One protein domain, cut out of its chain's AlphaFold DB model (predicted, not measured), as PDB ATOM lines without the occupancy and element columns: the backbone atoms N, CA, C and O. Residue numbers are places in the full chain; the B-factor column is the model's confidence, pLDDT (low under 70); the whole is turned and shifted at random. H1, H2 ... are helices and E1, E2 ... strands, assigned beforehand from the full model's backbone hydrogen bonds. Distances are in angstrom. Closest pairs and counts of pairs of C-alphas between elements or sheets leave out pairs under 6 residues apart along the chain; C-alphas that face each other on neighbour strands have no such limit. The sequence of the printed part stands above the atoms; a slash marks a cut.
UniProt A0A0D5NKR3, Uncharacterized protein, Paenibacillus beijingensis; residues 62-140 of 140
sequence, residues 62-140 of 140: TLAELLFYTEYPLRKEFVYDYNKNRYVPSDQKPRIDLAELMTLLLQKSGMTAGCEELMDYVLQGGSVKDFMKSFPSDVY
ATOM      1  N   THR A  62      32.103 -16.709 -10.278       80.56
ATOM      2  CA  THR A  62      33.257 -17.306  -9.618       80.56
ATOM      3  C   THR A  62      32.831 -17.788  -8.232       80.56
ATOM      4  O   THR A  62      31.920 -17.235  -7.614       80.56
ATOM      5  N   LEU A  63      33.501 -18.808  -7.690       77.19
ATOM      6  CA  LEU A  63      33.223 -19.251  -6.318       77.19
ATOM      7  C   LEU A  63      33.330 -18.082  -5.319       77.19
ATOM      8  O   LEU A  63      32.564 -18.015  -4.366       77.19
ATOM      9  N   ALA A  64      34.236 -17.132  -5.568       77.56
ATOM     10  CA  ALA A  64      34.370 -15.920  -4.767       77.56
ATOM     11  C   ALA A  64      33.109 -15.038  -4.806       77.56
ATOM     12  O   ALA A  64      32.684 -14.546  -3.763       77.56
ATOM     13  N   GLU A  65      32.488 -14.872  -5.975       81.94
ATOM     14  CA  GLU A  65      31.228 -14.133  -6.120       81.94
ATOM     15  C   GLU A  65      30.075 -14.829  -5.395       81.94
ATOM     16  O   GLU A  65      29.303 -14.162  -4.710       81.94
ATOM     17  N   LEU A  66      29.990 -16.160  -5.475       82.38
ATOM     18  CA  LEU A  66      28.962 -16.936  -4.772       82.38
ATOM     19  C   LEU A  66      29.099 -16.825  -3.249       82.38
ATOM     20  O   LEU A  66      28.111 -16.605  -2.547       82.38
ATOM     21  N   LEU A  67      30.324 -16.942  -2.731       84.25
ATOM     22  CA  LEU A  67      30.612 -16.784  -1.301       84.25
ATOM     23  C   LEU A  67      30.292 -15.367  -0.817       84.25
ATOM     24  O   LEU A  67      29.748 -15.192   0.271       84.25
ATOM     25  N   PHE A  68      30.605 -14.355  -1.630       82.81
ATOM     26  CA  PHE A  68      30.283 -12.968  -1.315       82.81
ATOM     27  C   PHE A  68      28.768 -12.728  -1.303       82.81
ATOM     28  O   PHE A  68      28.245 -12.175  -0.339       82.81
ATOM     29  N   TYR A  69      28.054 -13.188  -2.333       83.25
ATOM     30  CA  TYR A  69      26.602 -13.032  -2.457       83.25
ATOM     31  C   TYR A  69      25.826 -13.701  -1.313       83.25
ATOM     32  O   TYR A  69      24.834 -13.166  -0.817       83.25
ATOM     33  N   THR A  70      26.292 -14.869  -0.870       85.75
ATOM     34  CA  THR A  70      25.679 -15.613   0.242       85.75
ATOM     35  C   THR A  70      26.076 -15.105   1.618       85.75
ATOM     36  O   THR A  70      25.536 -15.597   2.606       85.75
ATOM     37  N   GLU A  71      26.993 -14.136   1.698       84.81
ATOM     38  CA  GLU A  71      27.614 -13.706   2.954       84.81
ATOM     39  C   GLU A  71      28.183 -14.901   3.740       84.81
ATOM     40  O   GLU A  71      28.113 -14.949   4.971       84.81
ATOM     41  N   TYR A  72      28.738 -15.882   3.013       83.88
ATOM     42  CA  TYR A  72      29.213 -17.133   3.594       83.88
ATOM     43  C   TYR A  72      30.211 -16.832   4.721       83.88
ATOM     44  O   TYR A  72      31.159 -16.058   4.523       83.88
ATOM     45  N   PRO A  73      30.034 -17.404   5.923       76.69
ATOM     46  CA  PRO A  73      30.876 -17.081   7.059       76.69
ATOM     47  C   PRO A  73      32.247 -17.756   6.923       76.69
ATOM     48  O   PRO A  73      32.529 -18.724   7.620       76.69
ATOM     49  N   LEU A  74      33.157 -17.155   6.139       69.69
ATOM     50  CA  LEU A  74      34.552 -17.589   5.887       69.69
ATOM     51  C   LEU A  74      35.452 -17.634   7.147       69.69
ATOM     52  O   LEU A  74      36.683 -17.689   7.072       69.69
ATOM     53  N   ARG A  75      34.858 -17.564   8.342       62.75
ATOM     54  CA  ARG A  75      35.494 -17.323   9.641       62.75
ATOM     55  C   ARG A  75      36.468 -18.430  10.046       62.75
ATOM     56  O   ARG A  75      37.258 -18.218  10.968       62.75
ATOM     57  N   LYS A  76      36.419 -19.606   9.408       58.12
ATOM     58  CA  LYS A  76      37.183 -20.785   9.834       58.12
ATOM     59  C   LYS A  76      37.934 -21.518   8.730       58.12
ATOM     60  O   LYS A  76      38.622 -22.454   9.096       58.12
ATOM     61  N   GLU A  77      37.895 -21.129   7.456       66.44
ATOM     62  CA  GLU A  77      38.575 -21.917   6.401       66.44
ATOM     63  C   GLU A  77      39.985 -21.427   6.050       66.44
ATOM     64  O   GLU A  77      40.825 -22.197   5.581       66.44
ATOM     65  N   PHE A  78      40.285 -20.151   6.310       66.19
ATOM     66  CA  PHE A  78      41.553 -19.546   5.910       66.19
ATOM     67  C   PHE A  78      42.487 -19.297   7.105       66.19
ATOM     68  O   PHE A  78      42.074 -18.978   8.228       66.19
ATOM     69  N   VAL A  79      43.787 -19.465   6.869       72.44
ATOM     70  CA  VAL A  79      44.867 -19.049   7.774       72.44
ATOM     71  C   VAL A  79      45.650 -17.946   7.079       72.44
ATOM     72  O   VAL A  79      45.891 -18.022   5.875       72.44
ATOM     73  N   TYR A  80      46.030 -16.907   7.821       76.69
ATOM     74  CA  TYR A  80      46.915 -15.882   7.283       76.69
ATOM     75  C   TYR A  80      48.340 -16.435   7.188       76.69
ATOM     76  O   TYR A  80      48.944 -16.781   8.204       76.69
ATOM     77  N   ASP A  81      48.866 -16.546   5.970       79.88
ATOM     78  CA  ASP A  81      50.256 -16.920   5.717       79.88
ATOM     79  C   ASP A  81      51.119 -15.653   5.740       79.88
ATOM     80  O   ASP A  81      51.096 -14.857   4.798       79.88
ATOM     81  N   TYR A  82      51.888 -15.470   6.819       82.69
ATOM     82  CA  TYR A  82      52.781 -14.320   7.008       82.69
ATOM     83  C   TYR A  82      53.937 -14.271   6.001       82.69
ATOM     84  O   TYR A  82      54.463 -13.195   5.739       82.69
ATOM     85  N   ASN A  83      54.316 -15.398   5.391       84.62
ATOM     86  CA  ASN A  83      55.382 -15.415   4.388       84.62
ATOM     87  C   ASN A  83      54.885 -14.899   3.034       84.62
ATOM     88  O   ASN A  83      55.639 -14.289   2.280       84.62
ATOM     89  N   LYS A  84      53.610 -15.152   2.715       83.81
ATOM     90  CA  LYS A  84      52.969 -14.734   1.454       83.81
ATOM     91  C   LYS A  84      52.081 -13.500   1.608       83.81
ATOM     92  O   LYS A  84      51.493 -13.059   0.624       83.81
ATOM     93  N   ASN A  85      51.971 -12.979   2.829       81.38
ATOM     94  CA  ASN A  85      51.157 -11.831   3.217       81.38
ATOM     95  C   ASN A  85      49.697 -11.918   2.722       81.38
ATOM     96  O   ASN A  85      49.099 -10.925   2.303       81.38
ATOM     97  N   ARG A  86      49.124 -13.130   2.727       78.12
ATOM     98  CA  ARG A  86      47.772 -13.405   2.213       78.12
ATOM     99  C   ARG A  86      47.093 -14.541   2.972       78.12
ATOM    100  O   ARG A  86      47.757 -15.417   3.521       78.12
ATOM    101  N   TYR A  87      45.765 -14.568   2.936       73.31
ATOM    102  CA  TYR A  87      44.979 -15.699   3.427       73.31
ATOM    103  C   TYR A  87      45.099 -16.895   2.474       73.31
ATOM    104  O   TYR A  87      44.917 -16.750   1.265       73.31
ATOM    105  N   VAL A  88      45.421 -18.072   3.015       72.19
ATOM    106  CA  VAL A  88      45.522 -19.333   2.265       72.19
ATOM    107  C   VAL A  88      44.649 -20.419   2.905       72.19
ATOM    108  O   VAL A  88      44.454 -20.399   4.126       72.19
ATOM    109  N   PRO A  89      44.121 -21.367   2.109       69.50
ATOM    110  CA  PRO A  89      43.473 -22.562   2.643       69.50
ATOM    111  C   PRO A  89      44.460 -23.347   3.514       69.50
ATOM    112  O   PRO A  89      45.633 -23.471   3.156       69.50
ATOM    113  N   SER A  90      44.005 -23.867   4.652       67.12
ATOM    114  CA  SER A  90      44.825 -24.696   5.543       67.12
ATOM    115  C   SER A  90      44.303 -26.126   5.568       67.12
ATOM    116  O   SER A  90      43.108 -26.339   5.735       67.12
ATOM    117  N   ASP A  91      45.205 -27.106   5.491       64.94
ATOM    118  CA  ASP A  91      44.854 -28.527   5.621       64.94
ATOM    119  C   ASP A  91      44.309 -28.893   7.013       64.94
ATOM    120  O   ASP A  91      43.710 -29.950   7.188       64.94
ATOM    121  N   GLN A  92      44.503 -28.019   8.008       60.22
ATOM    122  CA  GLN A  92      44.057 -28.205   9.394       60.22
ATOM    123  C   GLN A  92      42.733 -27.492   9.712       60.22
ATOM    124  O   GLN A  92      42.251 -27.569  10.842       60.22
ATOM    125  N   LYS A  93      42.152 -26.775   8.748       61.16
ATOM    126  CA  LYS A  93      40.903 -26.028   8.915       61.16
ATOM    127  C   LYS A  93      39.815 -26.571   7.981       61.16
ATOM    128  O   LYS A  93      40.146 -27.175   6.960       61.16
ATOM    129  N   PRO A  94      38.522 -26.417   8.335       61.53
ATOM    130  CA  PRO A  94      37.434 -26.897   7.493       61.53
ATOM    131  C   PRO A  94      37.554 -26.304   6.089       61.53
ATOM    132  O   PRO A  94      37.908 -25.142   5.915       61.53
ATOM    133  N   ARG A  95      37.314 -27.143   5.084       73.25
ATOM    134  CA  ARG A  95      37.129 -26.705   3.699       73.25
ATOM    135  C   ARG A  95      35.737 -26.078   3.589       73.25
ATOM    136  O   ARG A  95      34.895 -26.359   4.437       73.25
ATOM    137  N   ILE A  96      35.510 -25.269   2.556       77.12
ATOM    138  CA  ILE A  96      34.197 -24.660   2.286       77.12
ATOM    139  C   ILE A  96      33.130 -25.758   2.318       77.12
ATOM    140  O   ILE A  96      33.235 -26.741   1.574       77.12
ATOM    141  N   ASP A  97      32.126 -25.593   3.177       81.12
ATOM    142  CA  ASP A  97      30.991 -26.502   3.224       81.12
ATOM    143  C   ASP A  97      30.051 -26.161   2.065       81.12
ATOM    144  O   ASP A  97      29.273 -25.207   2.104       81.12
ATOM    145  N   LEU A  98      30.157 -26.940   0.988       80.94
ATOM    146  CA  LEU A  98      29.320 -26.762  -0.194       80.94
ATOM    147  C   LEU A  98      27.834 -26.994   0.105       80.94
ATOM    148  O   LEU A  98      27.002 -26.385  -0.560       80.94
ATOM    149  N   ALA A  99      27.480 -27.831   1.085       83.25
ATOM    150  CA  ALA A  99      26.082 -28.065   1.435       83.25
ATOM    151  C   ALA A  99      25.481 -26.846   2.145       83.25
ATOM    152  O   ALA A  99      24.354 -26.442   1.843       83.25
ATOM    153  N   GLU A 100      26.250 -26.221   3.035       84.56
ATOM    154  CA  GLU A 100      25.879 -24.948   3.654       84.56
ATOM    155  C   GLU A 100      25.809 -23.829   2.608       84.56
ATOM    156  O   GLU A 100      24.804 -23.126   2.536       84.56
ATOM    157  N   LEU A 101      26.813 -23.712   1.732       85.06
ATOM    158  CA  LEU A 101      26.815 -22.720   0.655       85.06
ATOM    159  C   LEU A 101      25.596 -22.872  -0.266       85.06
ATOM    160  O   LEU A 101      24.930 -21.886  -0.568       85.06
ATOM    161  N   MET A 102      25.269 -24.097  -0.686       83.25
ATOM    162  CA  MET A 102      24.075 -24.370  -1.492       83.25
ATOM    163  C   MET A 102      22.788 -24.020  -0.744       83.25
ATOM    164  O   MET A 102      21.889 -23.430  -1.331       83.25
ATOM    165  N   THR A 103      22.713 -24.328   0.551       87.44
ATOM    166  CA  THR A 103      21.565 -23.956   1.389       87.44
ATOM    167  C   THR A 103      21.400 -22.437   1.455       87.44
ATOM    168  O   THR A 103      20.297 -21.934   1.261       87.44
ATOM    169  N   LEU A 104      22.489 -21.686   1.643       86.75
ATOM    170  CA  LEU A 104      22.448 -20.223   1.638       86.75
ATOM    171  C   LEU A 104      22.067 -19.653   0.264       86.75
ATOM    172  O   LEU A 104      21.333 -18.671   0.200       86.75
ATOM    173  N   LEU A 105      22.521 -20.265  -0.835       85.31
ATOM    174  CA  LEU A 105      22.118 -19.867  -2.190       85.31
ATOM    175  C   LEU A 105      20.611 -20.054  -2.406       85.31
ATOM    176  O   LEU A 105      19.951 -19.139  -2.901       85.31
ATOM    177  N   LEU A 106      20.060 -21.197  -1.987       85.06
ATOM    178  CA  LEU A 106      18.621 -21.469  -2.047       85.06
ATOM    179  C   LEU A 106      17.835 -20.454  -1.203       85.06
ATOM    180  O   LEU A 106      16.891 -19.837  -1.700       85.06
ATOM    181  N   GLN A 107      18.291 -20.167   0.016       85.88
ATOM    182  CA  GLN A 107      17.687 -19.154   0.887       85.88
ATOM    183  C   GLN A 107      17.708 -17.749   0.288       85.88
ATOM    184  O   GLN A 107      16.686 -17.065   0.286       85.88
ATOM    185  N   LYS A 108      18.836 -17.323  -0.290       83.62
ATOM    186  CA  LYS A 108      18.943 -16.030  -0.987       83.62
ATOM    187  C   LYS A 108      18.073 -15.963  -2.246       83.62
ATOM    188  O   LYS A 108      17.749 -14.865  -2.683       83.62
ATOM    189  N   SER A 109      17.684 -17.103  -2.817       77.00
ATOM    190  CA  SER A 109      16.709 -17.174  -3.916       77.00
ATOM    191  C   SER A 109      15.240 -17.160  -3.452       77.00
ATOM    192  O   SER A 109      14.334 -17.239  -4.281       77.00
ATOM    193  N   GLY A 110      14.995 -17.018  -2.144       78.38
ATOM    194  CA  GLY A 110      13.657 -16.979  -1.545       78.38
ATOM    195  C   GLY A 110      13.113 -18.349  -1.136       78.38
ATOM    196  O   GLY A 110      11.940 -18.459  -0.793       78.38
ATOM    197  N   MET A 111      13.938 -19.399  -1.157       81.06
ATOM    198  CA  MET A 111      13.516 -20.755  -0.800       81.06
ATOM    199  C   MET A 111      13.852 -21.042   0.657       81.06
ATOM    200  O   MET A 111      14.996 -20.912   1.076       81.06
ATOM    201  N   THR A 112      12.891 -21.525   1.439       80.44
ATOM    202  CA  THR A 112      13.174 -22.015   2.800       80.44
ATOM    203  C   THR A 112      13.894 -23.364   2.806       80.44
ATOM    204  O   THR A 112      14.177 -23.895   3.877       80.44
ATOM    205  N   ALA A 113      14.168 -23.916   1.622       82.50
ATOM    206  CA  ALA A 113      14.685 -25.254   1.454       82.50
ATOM    207  C   ALA A 113      16.206 -25.352   1.599       82.50
ATOM    208  O   ALA A 113      16.956 -24.446   1.228       82.50
ATOM    209  N   GLY A 114      16.658 -26.487   2.132       86.19
ATOM    210  CA  GLY A 114      18.074 -26.812   2.294       86.19
ATOM    211  C   GLY A 114      18.635 -27.696   1.182       86.19
ATOM    212  O   GLY A 114      17.903 -28.285   0.388       86.19
ATOM    213  N   CYS A 115      19.961 -27.857   1.170       85.12
ATOM    214  CA  CYS A 115      20.642 -28.770   0.243       85.12
ATOM    215  C   CYS A 115      20.131 -30.222   0.359       85.12
ATOM    216  O   CYS A 115      19.976 -30.904  -0.649       85.12
ATOM    217  N   GLU A 116      19.805 -30.683   1.571       87.25
ATOM    218  CA  GLU A 116      19.233 -32.021   1.794       87.25
ATOM    219  C   GLU A 116      17.875 -32.204   1.103       87.25
ATOM    220  O   GLU A 116      17.642 -33.238   0.486       87.25
ATOM    221  N   GLU A 117      17.012 -31.188   1.138       87.88
ATOM    222  CA  GLU A 117      15.682 -31.246   0.521       87.88
ATOM    223  C   GLU A 117      15.770 -31.226  -1.007       87.88
ATOM    224  O   GLU A 117      15.047 -31.962  -1.681       87.88
ATOM    225  N   LEU A 118      16.709 -30.448  -1.559       86.88
ATOM    226  CA  LEU A 118      17.033 -30.492  -2.983       86.88
ATOM    227  C   LEU A 118      17.548 -31.882  -3.386       86.88
ATOM    228  O   LEU A 118      17.104 -32.436  -4.393       86.88
ATOM    229  N   MET A 119      18.470 -32.458  -2.607       87.38
ATOM    230  CA  MET A 119      18.980 -33.804  -2.869       87.38
ATOM    231  C   MET A 119      17.861 -34.844  -2.835       87.38
ATOM    232  O   MET A 119      17.797 -35.683  -3.731       87.38
ATOM    233  N   ASP A 120      16.967 -34.786  -1.848       89.44
ATOM    234  CA  ASP A 120      15.831 -35.704  -1.756       89.44
ATOM    235  C   ASP A 120      14.875 -35.567  -2.937       89.44
ATOM    236  O   ASP A 120      14.458 -36.580  -3.500       89.44
ATOM    237  N   TYR A 121      14.575 -34.340  -3.360       88.06
ATOM    238  CA  TYR A 121      13.716 -34.095  -4.515       88.06
ATOM    239  C   TYR A 121      14.308 -34.673  -5.806       88.06
ATOM    240  O   TYR A 121      13.617 -35.353  -6.569       88.06
ATOM    241  N   VAL A 122      15.608 -34.464  -6.030       87.25
ATOM    242  CA  VAL A 122      16.305 -34.996  -7.209       87.25
ATOM    243  C   VAL A 122      16.398 -36.521  -7.160       87.25
ATOM    244  O   VAL A 122      16.151 -37.191  -8.160       87.25
ATOM    245  N   LEU A 123      16.674 -37.107  -5.991       87.31
ATOM    246  CA  LEU A 123      16.712 -38.564  -5.819       87.31
ATOM    247  C   LEU A 123      15.340 -39.231  -6.005       87.31
ATOM    248  O   LEU A 123      15.285 -40.411  -6.355       87.31
ATOM    249  N   GLN A 124      14.243 -38.497  -5.809       87.75
ATOM    250  CA  GLN A 124      12.880 -38.945  -6.121       87.75
ATOM    251  C   GLN A 124      12.535 -38.845  -7.620       87.75
ATOM    252  O   GLN A 124      11.451 -39.268  -8.024       87.75
ATOM    253  N   GLY A 125      13.450 -38.338  -8.451       82.38
ATOM    254  CA  GLY A 125      13.285 -38.206  -9.900       82.38
ATOM    255  C   GLY A 125      12.834 -36.820 -10.365       82.38
ATOM    256  O   GLY A 125      12.456 -36.670 -11.526       82.38
ATOM    257  N   GLY A 126      12.849 -35.817  -9.485       84.12
ATOM    258  CA  GLY A 126      12.610 -34.425  -9.859       84.12
ATOM    259  C   GLY A 126      13.831 -33.767 -10.515       84.12
ATOM    260  O   GLY A 126      14.967 -34.165 -10.270       84.12
ATOM    261  N   SER A 127      13.608 -32.735 -11.335       84.38
ATOM    262  CA  SER A 127      14.690 -31.912 -11.901       84.38
ATOM    263  C   SER A 127      15.001 -30.714 -11.002       84.38
ATOM    264  O   SER A 127      14.121 -30.200 -10.304       84.38
ATOM    265  N   VAL A 128      16.234 -30.200 -11.057       82.19
ATOM    266  CA  VAL A 128      16.589 -28.979 -10.306       82.19
ATOM    267  C   VAL A 128      15.728 -27.806 -10.768       82.19
ATOM    268  O   VAL A 128      15.258 -27.008  -9.962       82.19
ATOM    269  N   LYS A 129      15.457 -27.710 -12.071       81.44
ATOM    270  CA  LYS A 129      14.643 -26.632 -12.635       81.44
ATOM    271  C   LYS A 129      13.210 -26.643 -12.106       81.44
ATOM    272  O   LYS A 129      12.641 -25.574 -11.895       81.44
ATOM    273  N   ASP A 130      12.619 -27.816 -11.914       84.12
ATOM    274  CA  ASP A 130      11.254 -27.923 -11.401       84.12
ATOM    275  C   ASP A 130      11.194 -27.680  -9.895       84.12
ATOM    276  O   ASP A 130      10.282 -26.987  -9.444       84.12
ATOM    277  N   PHE A 131      12.226 -28.100  -9.158       84.50
ATOM    278  CA  PHE A 131      12.414 -27.696  -7.765       84.50
ATOM    279  C   PHE A 131      12.469 -26.171  -7.623       84.50
ATOM    280  O   PHE A 131      11.795 -25.590  -6.776       84.50
ATOM    281  N   MET A 132      13.208 -25.489  -8.504       80.62
ATOM    282  CA  MET A 132      13.312 -24.029  -8.450       80.62
ATOM    283  C   MET A 132      11.988 -23.317  -8.780       80.62
ATOM    284  O   MET A 132      11.783 -22.186  -8.351       80.62
ATOM    285  N   LYS A 133      11.077 -23.953  -9.530       78.81
ATOM    286  CA  LYS A 133       9.744 -23.399  -9.846       78.81
ATOM    287  C   LYS A 133       8.706 -23.663  -8.760       78.81
ATOM    288  O   LYS A 133       7.733 -22.917  -8.683       78.81
ATOM    289  N   SER A 134       8.857 -24.728  -7.969       69.62
ATOM    290  CA  SER A 134       7.886 -25.077  -6.924       69.62
ATOM    291  C   SER A 134       7.867 -24.096  -5.753       69.62
ATOM    292  O   SER A 134       6.923 -24.116  -4.966       69.62
ATOM    293  N   PHE A 135       8.859 -23.211  -5.666       63.12
ATOM    294  CA  PHE A 135       8.911 -22.132  -4.691       63.12
ATOM    295  C   PHE A 135       8.752 -20.798  -5.428       63.12
ATOM    296  O   PHE A 135       9.716 -20.318  -6.029       63.12
ATOM    297  N   PRO A 136       7.540 -20.215  -5.463       54.97
ATOM    298  CA  PRO A 136       7.359 -18.888  -6.026       54.97
ATOM    299  C   PRO A 136       8.238 -17.905  -5.249       54.97
ATOM    300  O   PRO A 136       8.212 -17.871  -4.020       54.97
ATOM    301  N   SER A 137       9.049 -17.136  -5.973       52.00
ATOM    302  CA  SER A 137       9.841 -16.056  -5.392       52.00
ATOM    303  C   SER A 137       8.867 -14.968  -4.933       52.00
ATOM    304  O   SER A 137       8.424 -14.149  -5.738       52.00
ATOM    305  N   ASP A 138       8.481 -14.994  -3.658       47.50
ATOM    306  CA  ASP A 138       7.805 -13.870  -3.013       47.50
ATOM    307  C   ASP A 138       8.838 -12.751  -2.823       47.50
ATOM    308  O   ASP A 138       9.441 -12.575  -1.765       47.50
ATOM    309  N   VAL A 139       9.085 -12.018  -3.910       46.31
ATOM    310  CA  VAL A 139       9.813 -10.751  -3.898       46.31
ATOM    311  C   VAL A 139       8.817  -9.657  -3.512       46.31
ATOM    312  O   VAL A 139       7.950  -9.301  -4.312       46.31
ATOM    313  N   TYR A 140       8.956  -9.130  -2.295       38.97
ATOM    314  CA  TYR A 140       8.523  -7.777  -1.927       38.97
ATOM    315  C   TYR A 140       9.744  -6.867  -1.837       38.97
ATOM    316  O   TYR A 140      10.765  -7.314  -1.264       38.97
TER     317      TYR A 140
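What this domain is: This is residues 62 to 140 of the 140 residues of an uncharacterized protein of Paenibacillus beijingensis (UniProt A0A0D5NKR3). A loose, elongated row: the small hairpin E1-E2 makes one end, H2 is in the middle with H1 near it, and H3 and H4 make the other end. The printed part has 79 residues, with four named helices and two antiparallel strands in the order H1, E1, E2, H2, H3, H4: mostly helix. The radius of gyration of the C-alphas is 16.1 A, the spans 50 by 32 by 18 A.

Where its parts are: H1, residues 63 to 69, begins at C-alpha 63 (33.223, -19.251, -6.318) and is 9.9 A long; E1 is 78 to 81, 9.1 A; E2 86 to 89, 10.1 A; H2 98 to 108, 14.9 A; H3 115 to 123, 12.2 A; H4 128 to 134, 10.1 A, ending at C-alpha 134 (7.886, -25.077, -6.924).

How they stand to each other: H1 and H2 are close but not clearly touching; their closest C-alphas, Leu 67 and Leu 101, are 7.3 A apart. In hairpin E1-E2, N 79 and O 88 are within hydrogen-bond range, 3.0 A. H2 touches H3, about perpendicular at 84 degrees, closest C-alphas Thr 103 and Cys 115, 5.0 A. H3 touches H4, about perpendicular at 74 degrees, closest C-alphas Val 122 and Val 128, 6.8 A. Every helix O i to N i+4 pair is within range.

The domain as a whole: The farthest C-alphas, Asn 83 and Gly 125, are 50.0 A apart. The printed part has no cut and no long link. The pLDDT is under 70 at 74 to 78, 89 to 94 and 134 to 140.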